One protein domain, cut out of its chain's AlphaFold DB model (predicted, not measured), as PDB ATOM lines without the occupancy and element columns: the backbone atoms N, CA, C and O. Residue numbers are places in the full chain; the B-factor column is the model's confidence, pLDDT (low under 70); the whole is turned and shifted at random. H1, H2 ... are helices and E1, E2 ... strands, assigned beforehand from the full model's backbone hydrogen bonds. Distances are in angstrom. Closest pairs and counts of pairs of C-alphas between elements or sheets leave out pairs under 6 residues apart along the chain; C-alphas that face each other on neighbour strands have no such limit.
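Overview. This is residues 3 to 91 of the 111 residues of an uncharacterized protein of Bifidobacterium pullorum subsp. gallinarum (UniProt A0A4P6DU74). A narrow antiparallel sheet, E1-E2-E3, has helix H2 packed along one face and short H1 on that face too; H3 follows E3, and residues 84 to 91 stick out. The 89 printed residues hold E1, E2, H1, H2, E3, H3 in order, a mixed class. The whole is only just loose, close to compact, radius of gyration 14.7 A, spanning 47 by 29 by 20 A.

Arrangement. Inner strand E2, residues 10 to 19, forms a hairpin with E1, residues 3 to 5; N 4 and O 11 are 2.8 A apart. E2 is antiparallel to E3, residues 70 to 77; N 14 and O 73 are 2.9 A apart. H2, residues 44 to 56, lies over E2 and E3, height 8.9 A, making two layers, a helix on one face of a sheet; its closest C-alphas to E3 are Arg 55 and Val 70, 5.3 A. H1, residues 30 to 34, on the same face, is over none of the strands. H3, residues 79 to 89, only grazes the sheet with residues 79 to 83. Every O i to N i+4 pair is within hydrogen-bond range in H1, H2, H3.

Along the chain. From first to last C-alpha, E2 is 29.3 A, E3 22.4 A, H2 18.4 A. E1 begins at (-33.340, 6.718, -33.508); H3 ends at (-47.298, 14.261, -34.407).

Size, cuts and confidence. The printed part has no cut. The link H2 to E3 is long. Residues 36 to 38, 59 to 68 and 86 to 91 have pLDDT under 70.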
ATOM      1  N   ILE A   3     -33.395   5.580 -34.427       90.75
ATOM      2  CA  ILE A   3     -33.340   6.718 -33.508       90.75
ATOM      3  C   ILE A   3     -33.785   6.240 -32.132       90.75
ATOM      4  O   ILE A   3     -34.865   5.661 -32.017       90.75
ATOM      5  N   PHE A   4     -32.969   6.512 -31.121       91.62
ATOM      6  CA  PHE A   4     -33.255   6.260 -29.718       91.62
ATOM      7  C   PHE A   4     -33.364   7.571 -28.958       91.62
ATOM      8  O   PHE A   4     -32.623   8.519 -29.209       91.62
ATOM      9  N   ASN A   5     -34.291   7.607 -28.018       91.88
ATOM     10  CA  ASN A   5     -34.610   8.768 -27.216       91.88
ATOM     11  C   ASN A   5     -34.817   8.334 -25.764       91.88
ATOM     12  O   ASN A   5     -35.531   7.366 -25.516       91.88
ATOM     13  N   ASP A   6     -34.209   9.039 -24.819       91.12
ATOM     14  CA  ASP A   6     -34.522   8.929 -23.391       91.12
ATOM     15  C   ASP A   6     -34.926  10.305 -22.838       91.12
ATOM     16  O   ASP A   6     -35.269  11.209 -23.593       91.12
ATOM     17  N   GLU A   7     -34.949  10.476 -21.518       89.75
ATOM     18  CA  GLU A   7     -35.317  11.751 -20.889       89.75
ATOM     19  C   GLU A   7     -34.279  12.876 -21.087       89.75
ATOM     20  O   GLU A   7     -34.581  14.037 -20.811       89.75
ATOM     21  N   ASN A   8     -33.063  12.541 -21.527       90.06
ATOM     22  CA  ASN A   8     -31.910  13.439 -21.543       90.06
ATOM     23  C   ASN A   8     -31.361  13.698 -22.951       90.06
ATOM     24  O   ASN A   8     -30.774  14.758 -23.186       90.06
ATOM     25  N   ARG A   9     -31.477  12.736 -23.873       92.31
ATOM     26  CA  ARG A   9     -30.856  12.821 -25.199       92.31
ATOM     27  C   ARG A   9     -31.604  12.027 -26.260       92.31
ATOM     28  O   ARG A   9     -32.360  11.098 -25.981       92.31
ATOM     29  N   THR A  10     -31.318  12.379 -27.507       93.12
ATOM     30  CA  THR A  10     -31.769  11.649 -28.689       93.12
ATOM     31  C   THR A  10     -30.565  11.355 -29.565       93.12
ATOM     32  O   THR A  10     -29.793  12.259 -29.878       93.12
ATOM     33  N   VAL A  11     -30.417  10.109 -29.996       93.62
ATOM     34  CA  VAL A  11     -29.334   9.688 -30.885       93.62
ATOM     35  C   VAL A  11     -29.874   8.889 -32.050       93.62
ATOM     36  O   VAL A  11     -30.858   8.165 -31.931       93.62
ATOM     37  N   GLU A  12     -29.190   8.982 -33.174       93.56
ATOM     38  CA  GLU A  12     -29.320   8.049 -34.277       93.56
ATOM     39  C   GLU A  12     -28.161   7.056 -34.225       93.56
ATOM     40  O   GLU A  12     -26.998   7.456 -34.159       93.56
ATOM     41  N   ILE A  13     -28.483   5.766 -34.263       92.69
ATOM     42  CA  ILE A  13     -27.514   4.677 -34.366       92.69
ATOM     43  C   ILE A  13     -27.682   4.015 -35.730       92.69
ATOM     44  O   ILE A  13     -28.790   3.651 -36.140       92.69
ATOM     45  N   VAL A  14     -26.558   3.851 -36.417       94.44
ATOM     46  CA  VAL A  14     -26.437   3.130 -37.683       94.44
ATOM     47  C   VAL A  14     -25.419   2.017 -37.492       94.44
ATOM     48  O   VAL A  14     -24.317   2.257 -36.996       94.44
ATOM     49  N   ILE A  15     -25.792   0.805 -37.892       92.25
ATOM     50  CA  ILE A  15     -24.946  -0.379 -37.807       92.25
ATOM     51  C   ILE A  15     -24.766  -0.936 -39.214       92.25
ATOM     52  O   ILE A  15     -25.730  -1.331 -39.870       92.25
ATOM     53  N   THR A  16     -23.519  -0.987 -39.674       94.06
ATOM     54  CA  THR A  16     -23.164  -1.537 -40.988       94.06
ATOM     55  C   THR A  16     -22.081  -2.594 -40.857       94.06
ATOM     56  O   THR A  16     -21.422  -2.727 -39.828       94.06
ATOM     57  N   THR A  17     -21.915  -3.402 -41.895       92.25
ATOM     58  CA  THR A  17     -20.848  -4.398 -41.978       92.25
ATOM     59  C   THR A  17     -20.144  -4.258 -43.314       92.25
ATOM     60  O   THR A  17     -20.801  -4.115 -44.345       92.25
ATOM     61  N   TRP A  18     -18.816  -4.278 -43.306       90.69
ATOM     62  CA  TRP A  18     -18.036  -4.295 -44.534       90.69
ATOM     63  C   TRP A  18     -18.169  -5.658 -45.219       90.69
ATOM     64  O   TRP A  18     -17.832  -6.688 -44.632       90.69
ATOM     65  N   ASP A  19     -18.657  -5.672 -46.459       87.38
ATOM     66  CA  ASP A  19     -18.730  -6.883 -47.271       87.38
ATOM     67  C   ASP A  19     -17.497  -6.980 -48.177       87.38
ATOM     68  O   ASP A  19     -17.416  -6.348 -49.233       87.38
ATOM     69  N   GLU A  20     -16.542  -7.818 -47.771       88.25
ATOM     70  CA  GLU A  20     -15.308  -8.091 -48.521       88.25
ATOM     71  C   GLU A  20     -15.559  -8.722 -49.901       88.25
ATOM     72  O   GLU A  20     -14.706  -8.651 -50.785       88.25
ATOM     73  N   THR A  21     -16.722  -9.343 -50.118       89.31
ATOM     74  CA  THR A  21     -17.053 -10.037 -51.374       89.31
ATOM     75  C   THR A  21     -17.286  -9.053 -52.511       89.31
ATOM     76  O   THR A  21     -16.959  -9.324 -53.667       89.31
ATOM     77  N   ILE A  22     -17.886  -7.915 -52.177       90.31
ATOM     78  CA  ILE A  22     -18.334  -6.899 -53.130       90.31
ATOM     79  C   ILE A  22     -17.677  -5.534 -52.886       90.31
ATOM     80  O   ILE A  22     -17.864  -4.624 -53.689       90.31
ATOM     81  N   GLY A  23     -16.871  -5.399 -51.826       92.06
ATOM     82  CA  GLY A  23     -16.082  -4.206 -51.526       92.06
ATOM     83  C   GLY A  23     -16.933  -2.988 -51.175       92.06
ATOM     84  O   GLY A  23     -16.616  -1.878 -51.606       92.06
ATOM     85  N   GLN A  24     -18.032  -3.186 -50.442       93.56
ATOM     86  CA  GLN A  24     -18.924  -2.103 -50.027       93.56
ATOM     87  C   GLN A  24     -19.497  -2.342 -48.627       93.56
ATOM     88  O   GLN A  24     -19.579  -3.473 -48.153       93.56
ATOM     89  N   TRP A  25     -19.942  -1.262 -47.985       91.44
ATOM     90  CA  TRP A  25     -20.707  -1.340 -46.743       91.44
ATOM     91  C   TRP A  25     -22.101  -1.917 -46.993       91.44
ATOM     92  O   TRP A  25     -22.740  -1.616 -48.005       91.44
ATOM     93  N   SER A  26     -22.579  -2.736 -46.059       91.62
ATOM     94  CA  SER A  26     -23.951  -3.229 -46.056       91.62
ATOM     95  C   SER A  26     -24.957  -2.082 -45.941       91.62
ATOM     96  O   SER A  26     -24.636  -0.978 -45.494       91.62
ATOM     97  N   ALA A  27     -26.219  -2.375 -46.258       92.19
ATOM     98  CA  ALA A  27     -27.309  -1.551 -45.757       92.19
ATOM     99  C   ALA A  27     -27.275  -1.522 -44.221       92.19
ATOM    100  O   ALA A  27     -26.783  -2.461 -43.583       92.19
ATOM    101  N   ASP A  28     -27.803  -0.447 -43.648       92.56
ATOM    102  CA  ASP A  28     -27.986  -0.368 -42.208       92.56
ATOM    103  C   ASP A  28     -28.931  -1.471 -41.722       92.56
ATOM    104  O   ASP A  28     -29.992  -1.702 -42.308       92.56
ATOM    105  N   TRP A  29     -28.532  -2.135 -40.644       90.31
ATOM    106  CA  TRP A  29     -29.289  -3.218 -40.030       90.31
ATOM    107  C   TRP A  29     -29.532  -2.998 -38.532       90.31
ATOM    108  O   TRP A  29     -29.928  -3.934 -37.836       90.31
ATOM    109  N   SER A  30     -29.369  -1.765 -38.034       89.06
ATOM    110  CA  SER A  30     -29.636  -1.412 -36.634       89.06
ATOM    111  C   SER A  30     -31.041  -1.814 -36.169       89.06
ATOM    112  O   SER A  30     -31.213  -2.270 -35.044       89.06
ATOM    113  N   GLU A  31     -32.052  -1.702 -37.032       87.88
ATOM    114  CA  GLU A  31     -33.430  -2.110 -36.721       87.88
ATOM    115  C   GLU A  31     -33.530  -3.604 -36.379       87.88
ATOM    116  O   GLU A  31     -34.177  -3.969 -35.399       87.88
ATOM    117  N   TYR A  32     -32.822  -4.456 -37.128       86.62
ATOM    118  CA  TYR A  32     -32.768  -5.894 -36.867       86.62
ATOM    119  C   TYR A  32     -31.974  -6.226 -35.604       86.62
ATOM    120  O   TYR A  32     -32.332  -7.160 -34.895       86.62
ATOM    121  N   PHE A  33     -30.901  -5.481 -35.321       86.19
ATOM    122  CA  PHE A  33     -30.076  -5.704 -34.132       86.19
ATOM    123  C   PHE A  33     -30.867  -5.509 -32.837       86.19
ATOM    124  O   PHE A  33     -30.763  -6.320 -31.922       86.19
ATOM    125  N   TYR A  34     -31.668  -4.446 -32.774       85.00
ATOM    126  CA  TYR A  34     -32.420  -4.113 -31.568       85.00
ATOM    127  C   TYR A  34     -33.813  -4.757 -31.508       85.00
ATOM    128  O   TYR A  34     -34.488  -4.581 -30.495       85.00
ATOM    129  N   ASP A  35     -34.259  -5.451 -32.569       79.25
ATOM    130  CA  ASP A  35     -35.641  -5.953 -32.736       79.25
ATOM    131  C   ASP A  35     -36.690  -4.891 -32.334       79.25
ATOM    132  O   ASP A  35     -37.722  -5.154 -31.712       79.25
ATOM    133  N   ALA A  36     -36.355  -3.622 -32.588       66.06
ATOM    134  CA  ALA A  36     -36.978  -2.503 -31.902       66.06
ATOM    135  C   ALA A  36     -38.010  -1.824 -32.796       66.06
ATOM    136  O   ALA A  36     -37.678  -1.142 -33.762       66.06
ATOM    137  N   VAL A  37     -39.275  -1.927 -32.386       58.66
ATOM    138  CA  VAL A  37     -40.368  -1.079 -32.890       58.66
ATOM    139  C   VAL A  37     -40.442   0.249 -32.109       58.66
ATOM    140  O   VAL A  37     -40.986   1.237 -32.601       58.66
ATOM    141  N   ALA A  38     -39.889   0.289 -30.887       57.16
ATOM    142  CA  ALA A  38     -39.983   1.418 -29.962       57.16
ATOM    143  C   ALA A  38     -38.683   2.239 -29.906       57.16
ATOM    144  O   ALA A  38     -37.605   1.698 -29.671       57.16
ATOM    145  N   LYS A  39     -38.816   3.555 -30.113       73.12
ATOM    146  CA  LYS A  39     -37.720   4.541 -30.178       73.12
ATOM    147  C   LYS A  39     -37.475   5.267 -28.852       73.12
ATOM    148  O   LYS A  39     -36.428   5.881 -28.687       73.12
ATOM    149  N   ASP A  40     -38.418   5.168 -27.916       83.88
ATOM    150  CA  ASP A  40     -38.279   5.694 -26.559       83.88
ATOM    151  C   ASP A  40     -37.775   4.587 -25.635       83.88
ATOM    152  O   ASP A  40     -38.443   3.572 -25.415       83.88
ATOM    153  N   VAL A  41     -36.573   4.776 -25.112       88.00
ATOM    154  CA  VAL A  41     -35.872   3.829 -24.250       88.00
ATOM    155  C   VAL A  41     -35.644   4.445 -22.878       88.00
ATOM    156  O   VAL A  41     -35.748   5.652 -22.679       88.00
ATOM    157  N   LYS A  42     -35.343   3.595 -21.895       88.56
ATOM    158  CA  LYS A  42     -35.010   4.070 -20.545       88.56
ATOM    159  C   LYS A  42     -33.618   4.684 -20.464       88.56
ATOM    160  O   LYS A  42     -33.388   5.522 -19.604       88.56
ATOM    161  N   ASP A  43     -32.706   4.203 -21.300       91.19
ATOM    162  CA  ASP A  43     -31.303   4.581 -21.273       91.19
ATOM    163  C   ASP A  43     -30.733   4.446 -22.687       91.19
ATOM    164  O   ASP A  43     -30.542   3.337 -23.195       91.19
ATOM    165  N   VAL A  44     -30.497   5.583 -23.338       93.19
ATOM    166  CA  VAL A  44     -29.873   5.623 -24.662       93.19
ATOM    167  C   VAL A  44     -28.419   5.157 -24.601       93.19
ATOM    168  O   VAL A  44     -27.939   4.532 -25.550       93.19
ATOM    169  N   GLN A  45     -27.711   5.417 -23.498       94.12
ATOM    170  CA  GLN A  45     -26.321   4.996 -23.352       94.12
ATOM    171  C   GLN A  45     -26.214   3.473 -23.358       94.12
ATOM    172  O   GLN A  45     -25.327   2.937 -24.014       94.12
ATOM    173  N   TYR A  46     -27.171   2.774 -22.746       90.38
ATOM    174  CA  TYR A  46     -27.231   1.314 -22.810       90.38
ATOM    175  C   TYR A  46     -27.341   0.784 -24.252       90.38
ATOM    176  O   TYR A  46     -26.682  -0.194 -24.609       90.38
ATOM    177  N   CYS A  47     -28.134   1.438 -25.109       91.00
ATOM    178  CA  CYS A  47     -28.233   1.071 -26.523       91.00
ATOM    179  C   CYS A  47     -26.902   1.291 -27.258       91.00
ATOM    180  O   CYS A  47     -26.470   0.411 -28.006       91.00
ATOM    181  N   ILE A  48     -26.241   2.431 -27.030       92.25
ATOM    182  CA  ILE A  48     -24.921   2.741 -27.609       92.25
ATOM    183  C   ILE A  48     -23.881   1.706 -27.171       92.25
ATOM    184  O   ILE A  48     -23.124   1.204 -28.009       92.25
ATOM    185  N   ASP A  49     -23.860   1.375 -25.882       91.50
ATOM    186  CA  ASP A  49     -22.919   0.420 -25.305       91.50
ATOM    187  C   ASP A  49     -23.133  -0.965 -25.911       91.50
ATOM    188  O   ASP A  49     -22.168  -1.552 -26.381       91.50
ATOM    189  N   GLN A  50     -24.377  -1.443 -26.050       87.62
ATOM    190  CA  GLN A  50     -24.657  -2.726 -26.712       87.62
ATOM    191  C   GLN A  50     -24.144  -2.797 -28.161       87.62
ATOM    192  O   GLN A  50     -23.558  -3.808 -28.557       87.62
ATOM    193  N   ALA A  51     -24.365  -1.756 -28.971       89.00
ATOM    194  CA  ALA A  51     -23.860  -1.748 -30.346       89.00
ATOM    195  C   ALA A  51     -22.327  -1.694 -30.377       89.00
ATOM    196  O   ALA A  51     -21.692  -2.404 -31.157       89.00
ATOM    197  N   THR A  52     -21.731  -0.884 -29.501       89.50
ATOM    198  CA  THR A  52     -20.275  -0.758 -29.361       89.50
ATOM    199  C   THR A  52     -19.635  -2.070 -28.920       89.50
ATOM    200  O   THR A  52     -18.625  -2.483 -29.483       89.50
ATOM    201  N   ASP A  53     -20.249  -2.748 -27.960       86.75
ATOM    202  CA  ASP A  53     -19.857  -4.060 -27.471       86.75
ATOM    203  C   ASP A  53     -19.856  -5.069 -28.615       86.75
ATOM    204  O   ASP A  53     -18.852  -5.745 -28.838       86.75
ATOM    205  N   MET A  54     -20.917  -5.110 -29.424       83.69
ATOM    206  CA  MET A  54     -21.010  -5.967 -30.610       83.69
ATOM    207  C   MET A  54     -19.921  -5.683 -31.659       83.69
ATOM    208  O   MET A  54     -19.330  -6.634 -32.173       83.69
ATOM    209  N   ARG A  55     -19.589  -4.409 -31.912       86.75
ATOM    210  CA  ARG A  55     -18.456  -4.006 -32.770       86.75
ATOM    211  C   ARG A  55     -17.111  -4.480 -32.216       86.75
ATOM    212  O   ARG A  55     -16.268  -4.975 -32.959       86.75
ATOM    213  N   ASP A  56     -16.899  -4.300 -30.916       84.81
ATOM    214  CA  ASP A  56     -15.625  -4.564 -30.242       84.81
ATOM    215  C   ASP A  56     -15.405  -6.048 -29.912       84.81
ATOM    216  O   ASP A  56     -14.323  -6.431 -29.460       84.81
ATOM    217  N   GLY A  57     -16.423  -6.887 -30.089       78.31
ATOM    218  CA  GLY A  57     -16.366  -8.283 -29.683       78.31
ATOM    219  C   GLY A  57     -16.351  -8.516 -28.176       78.31
ATOM    220  O   GLY A  57     -15.877  -9.557 -27.718       78.31
ATOM    221  N   LYS A  58     -16.852  -7.550 -27.404       74.31
ATOM    222  CA  LYS A  58     -16.988  -7.603 -25.949       74.31
ATOM    223  C   LYS A  58     -18.446  -7.853 -25.562       74.31
ATOM    224  O   LYS A  58     -19.309  -7.092 -25.963       74.31
ATOM    225  N   GLY A  59     -18.728  -8.880 -24.761       65.69
ATOM    226  CA  GLY A  59     -20.074  -9.121 -24.223       65.69
ATOM    227  C   GLY A  59     -20.493 -10.591 -24.212       65.69
ATOM    228  O   GLY A  59     -19.787 -11.459 -24.724       65.69
ATOM    229  N   ASP A  60     -21.646 -10.861 -23.594       60.00
ATOM    230  CA  ASP A  60     -22.306 -12.170 -23.598       60.00
ATOM    231  C   ASP A  60     -23.342 -12.198 -24.729       60.00
ATOM    232  O   ASP A  60     -24.481 -11.753 -24.576       60.00
ATOM    233  N   TYR A  61     -22.910 -12.622 -25.914       60.06
ATOM    234  CA  TYR A  61     -23.775 -12.683 -27.087       60.06
ATOM    235  C   TYR A  61     -24.550 -13.991 -27.086       60.06
ATOM    236  O   TYR A  61     -23.968 -15.079 -27.108       60.06
ATOM    237  N   LEU A  62     -25.875 -13.896 -27.142       48.59
ATOM    238  CA  LEU A  62     -26.703 -15.065 -27.386       48.59
ATOM    239  C   LEU A  62     -26.411 -15.603 -28.802       48.59
ATOM    240  O   LEU A  62     -26.615 -14.928 -29.806       48.59
ATOM    241  N   GLN A  63     -25.940 -16.851 -28.841       51.56
ATOM    242  CA  GLN A  63     -25.886 -17.778 -29.981       51.56
ATOM    243  C   GLN A  63     -24.830 -17.545 -31.085       51.56
ATOM    244  O   GLN A  63     -24.179 -18.524 -31.442       51.56
ATOM    245  N   ASP A  64     -24.591 -16.318 -31.565       60.16
ATOM    246  CA  ASP A  64     -23.770 -16.098 -32.785       60.16
ATOM    247  C   ASP A  64     -22.475 -15.288 -32.589       60.16
ATOM    248  O   ASP A  64     -21.695 -15.124 -33.530       60.16
ATOM    249  N   GLY A  65     -22.194 -14.827 -31.366       62.00
ATOM    250  CA  GLY A  65     -20.983 -14.058 -31.079       62.00
ATOM    251  C   GLY A  65     -20.937 -12.696 -31.793       62.00
ATOM    252  O   GLY A  65     -21.894 -12.276 -32.446       62.00
ATOM    253  N   PRO A  66     -19.821 -11.971 -31.666       67.88
ATOM    254  CA  PRO A  66     -19.644 -10.703 -32.356       67.88
ATOM    255  C   PRO A  66     -19.326 -10.899 -33.836       67.88
ATOM    256  O   PRO A  66     -18.600 -11.820 -34.219       67.88
ATOM    257  N   ARG A  67     -19.842 -10.001 -34.681       69.69
ATOM    258  CA  ARG A  67     -19.601 -10.046 -36.126       69.69
ATOM    259  C   ARG A  67     -18.327  -9.270 -36.485       69.69
ATOM    260  O   ARG A  67     -18.208  -8.103 -36.116       69.69
ATOM    261  N   PRO A  68     -17.374  -9.872 -37.220       68.62
ATOM    262  CA  PRO A  68     -16.214  -9.142 -37.717       68.62
ATOM    263  C   PRO A  68     -16.632  -8.103 -38.766       68.62
ATOM    264  O   PRO A  68     -17.599  -8.303 -39.499       68.62
ATOM    265  N   GLY A  69     -15.879  -7.004 -38.855       79.88
ATOM    266  CA  GLY A  69     -16.088  -5.977 -39.884       79.88
ATOM    267  C   GLY A  69     -17.324  -5.103 -39.670       79.88
ATOM    268  O   GLY A  69     -17.811  -4.504 -40.625       79.88
ATOM    269  N   VAL A  70     -17.851  -5.044 -38.446       88.06
ATOM    270  CA  VAL A  70     -18.950  -4.143 -38.089       88.06
ATOM    271  C   VAL A  70     -18.427  -2.731 -37.864       88.06
ATOM    272  O   VAL A  70     -17.384  -2.540 -37.241       88.06
ATOM    273  N   ASP A  71     -19.196  -1.752 -38.326       92.19
ATOM    274  CA  ASP A  71     -19.045  -0.354 -37.957       92.19
ATOM    275  C   ASP A  71     -20.324   0.164 -37.291       92.19
ATOM    276  O   ASP A  71     -21.441  -0.202 -37.674       92.19
ATOM    277  N   VAL A  72     -20.142   1.006 -36.273       92.44
ATOM    278  CA  VAL A  72     -21.226   1.619 -35.498       92.44
ATOM    279  C   VAL A  72     -21.023   3.119 -35.528       92.44
ATOM    280  O   VAL A  72     -20.065   3.637 -34.953       92.44
ATOM    281  N   THR A  73     -21.958   3.809 -36.169       95.94
ATOM    282  CA  THR A  73     -22.008   5.266 -36.197       95.94
ATOM    283  C   THR A  73     -23.096   5.746 -35.244       95.94
ATOM    284  O   THR A  73     -24.235   5.281 -35.313       95.94
ATOM    285  N   VAL A  74     -22.738   6.683 -34.365       94.94
ATOM    286  CA  VAL A  74     -23.656   7.336 -33.425       94.94
ATOM    287  C   VAL A  74     -23.667   8.828 -33.720       94.94
ATOM    288  O   VAL A  74     -22.618   9.473 -33.710       94.94
ATOM    289  N   THR A  75     -24.856   9.371 -33.956       95.56
ATOM    290  CA  THR A  75     -25.068  10.797 -34.207       95.56
ATOM    291  C   THR A  75     -25.983  11.362 -33.130       95.56
ATOM    292  O   THR A  75     -27.125  10.925 -33.005       95.56
ATOM    293  N   GLU A  76     -25.517  12.353 -32.367       93.94
ATOM    294  CA  GLU A  76     -26.398  13.115 -31.475       93.94
ATOM    295  C   GLU A  76     -27.368  13.958 -32.304       93.94
ATOM    296  O   GLU A  76     -26.954  14.720 -33.182       93.94
ATOM    297  N   LEU A  77     -28.656  13.845 -32.000       92.44
ATOM    298  CA  LEU A  77     -29.696  14.693 -32.562       92.44
ATOM    299  C   LEU A  77     -30.092  15.764 -31.545       92.44
ATOM    300  O   LEU A  77     -29.926  15.592 -30.336       92.44
ATOM    301  N   ASP A  78     -30.651  16.877 -32.025       92.31
ATOM    302  CA  ASP A  78     -31.227  17.871 -31.124       92.31
ATOM    303  C   ASP A  78     -32.451  17.273 -30.416       92.31
ATOM    304  O   ASP A  78     -33.502  17.027 -31.016       92.31
ATOM    305  N   HIS A  79     -32.285  17.024 -29.120       89.38
ATOM    306  CA  HIS A  79     -33.285  16.382 -28.282       89.38
ATOM    307  C   HIS A  79     -34.575  17.210 -28.166       89.38
ATOM    308  O   HIS A  79     -35.683  16.674 -28.207       89.38
ATOM    309  N   GLY A  80     -34.450  18.536 -28.066       86.31
ATOM    310  CA  GLY A  80     -35.594  19.432 -27.927       86.31
ATOM    311  C   GLY A  80     -36.422  19.520 -29.207       86.31
ATOM    312  O   GLY A  80     -37.653  19.540 -29.143       86.31
ATOM    313  N   ASP A  81     -35.763  19.553 -30.361       85.56
ATOM    314  CA  ASP A  81     -36.406  19.544 -31.673       85.56
ATOM    315  C   ASP A  81     -37.057  18.192 -31.964       85.56
ATOM    316  O   ASP A  81     -38.199  18.162 -32.433       85.56
ATOM    317  N   TYR A  82     -36.390  17.083 -31.621       82.81
ATOM    318  CA  TYR A  82     -36.979  15.749 -31.721       82.81
ATOM    319  C   TYR A  82     -38.253  15.654 -30.882       82.81
ATOM    320  O   TYR A  82     -39.307  15.311 -31.414       82.81
ATOM    321  N   MET A  83     -38.200  16.048 -29.607       78.81
ATOM    322  CA  MET A  83     -39.358  16.040 -28.711       78.81
ATOM    323  C   MET A  83     -40.484  16.958 -29.200       78.81
ATOM    324  O   MET A  83     -41.646  16.553 -29.205       78.81
ATOM    325  N   ARG A  84     -40.176  18.166 -29.692       78.88
ATOM    326  CA  ARG A  84     -41.190  19.063 -30.273       78.88
ATOM    327  C   ARG A  84     -41.842  18.455 -31.516       78.88
ATOM    328  O   ARG A  84     -43.063  18.484 -31.623       78.88
ATOM    329  N   GLY A  85     -41.073  17.865 -32.429       72.75
ATOM    330  CA  GLY A  85     -41.612  17.188 -33.614       72.75
ATOM    331  C   GLY A  85     -42.396  15.911 -33.286       72.75
ATOM    332  O   GLY A  85     -43.421  15.632 -33.915       72.75
ATOM    333  N   HIS A  86     -41.953  15.162 -32.277       66.94
ATOM    334  CA  HIS A  86     -42.587  13.932 -31.808       66.94
ATOM    335  C   HIS A  86     -43.929  14.217 -31.112       66.94
ATOM    336  O   HIS A  86     -44.938  13.593 -31.438       66.94
ATOM    337  N   MET A  87     -43.989  15.241 -30.251       57.38
ATOM    338  CA  MET A  87     -45.228  15.698 -29.604       57.38
ATOM    339  C   MET A  87     -46.212  16.357 -30.585       57.38
ATOM    340  O   MET A  87     -47.424  16.231 -30.416       57.38
ATOM    341  N   VAL A  88     -45.727  17.035 -31.633       52.88
ATOM    342  CA  VAL A  88     -46.590  17.635 -32.669       52.88
ATOM    343  C   VAL A  88     -47.271  16.565 -33.527       52.88
ATOM    344  O   VAL A  88     -48.433  16.741 -33.880       52.88
ATOM    345  N   ARG A  89     -46.622  15.421 -33.793       47.56
ATOM    346  CA  ARG A  89     -47.298  14.261 -34.407       47.56
ATOM    347  C   ARG A  89     -48.363  13.644 -33.500       47.56
ATOM    348  O   ARG A  89     -49.390  13.222 -34.007       47.56
ATOM    349  N   ALA A  90     -48.160  13.662 -32.183       48.41
ATOM    350  CA  ALA A  90     -49.193  13.278 -31.216       48.41
ATOM    351  C   ALA A  90     -50.335  14.314 -31.086       48.41
ATOM    352  O   ALA A  90     -51.325  14.056 -30.407       48.41
ATOM    353  N   SER A  91     -50.203  15.490 -31.713       45.25
ATOM    354  CA  SER A  91     -51.161  16.604 -31.642       45.25
ATOM    355  C   SER A  91     -51.878  16.878 -32.974       45.25
ATOM    356  O   SER A  91     -52.501  17.932 -33.116       45.25
TER     357      SER A  91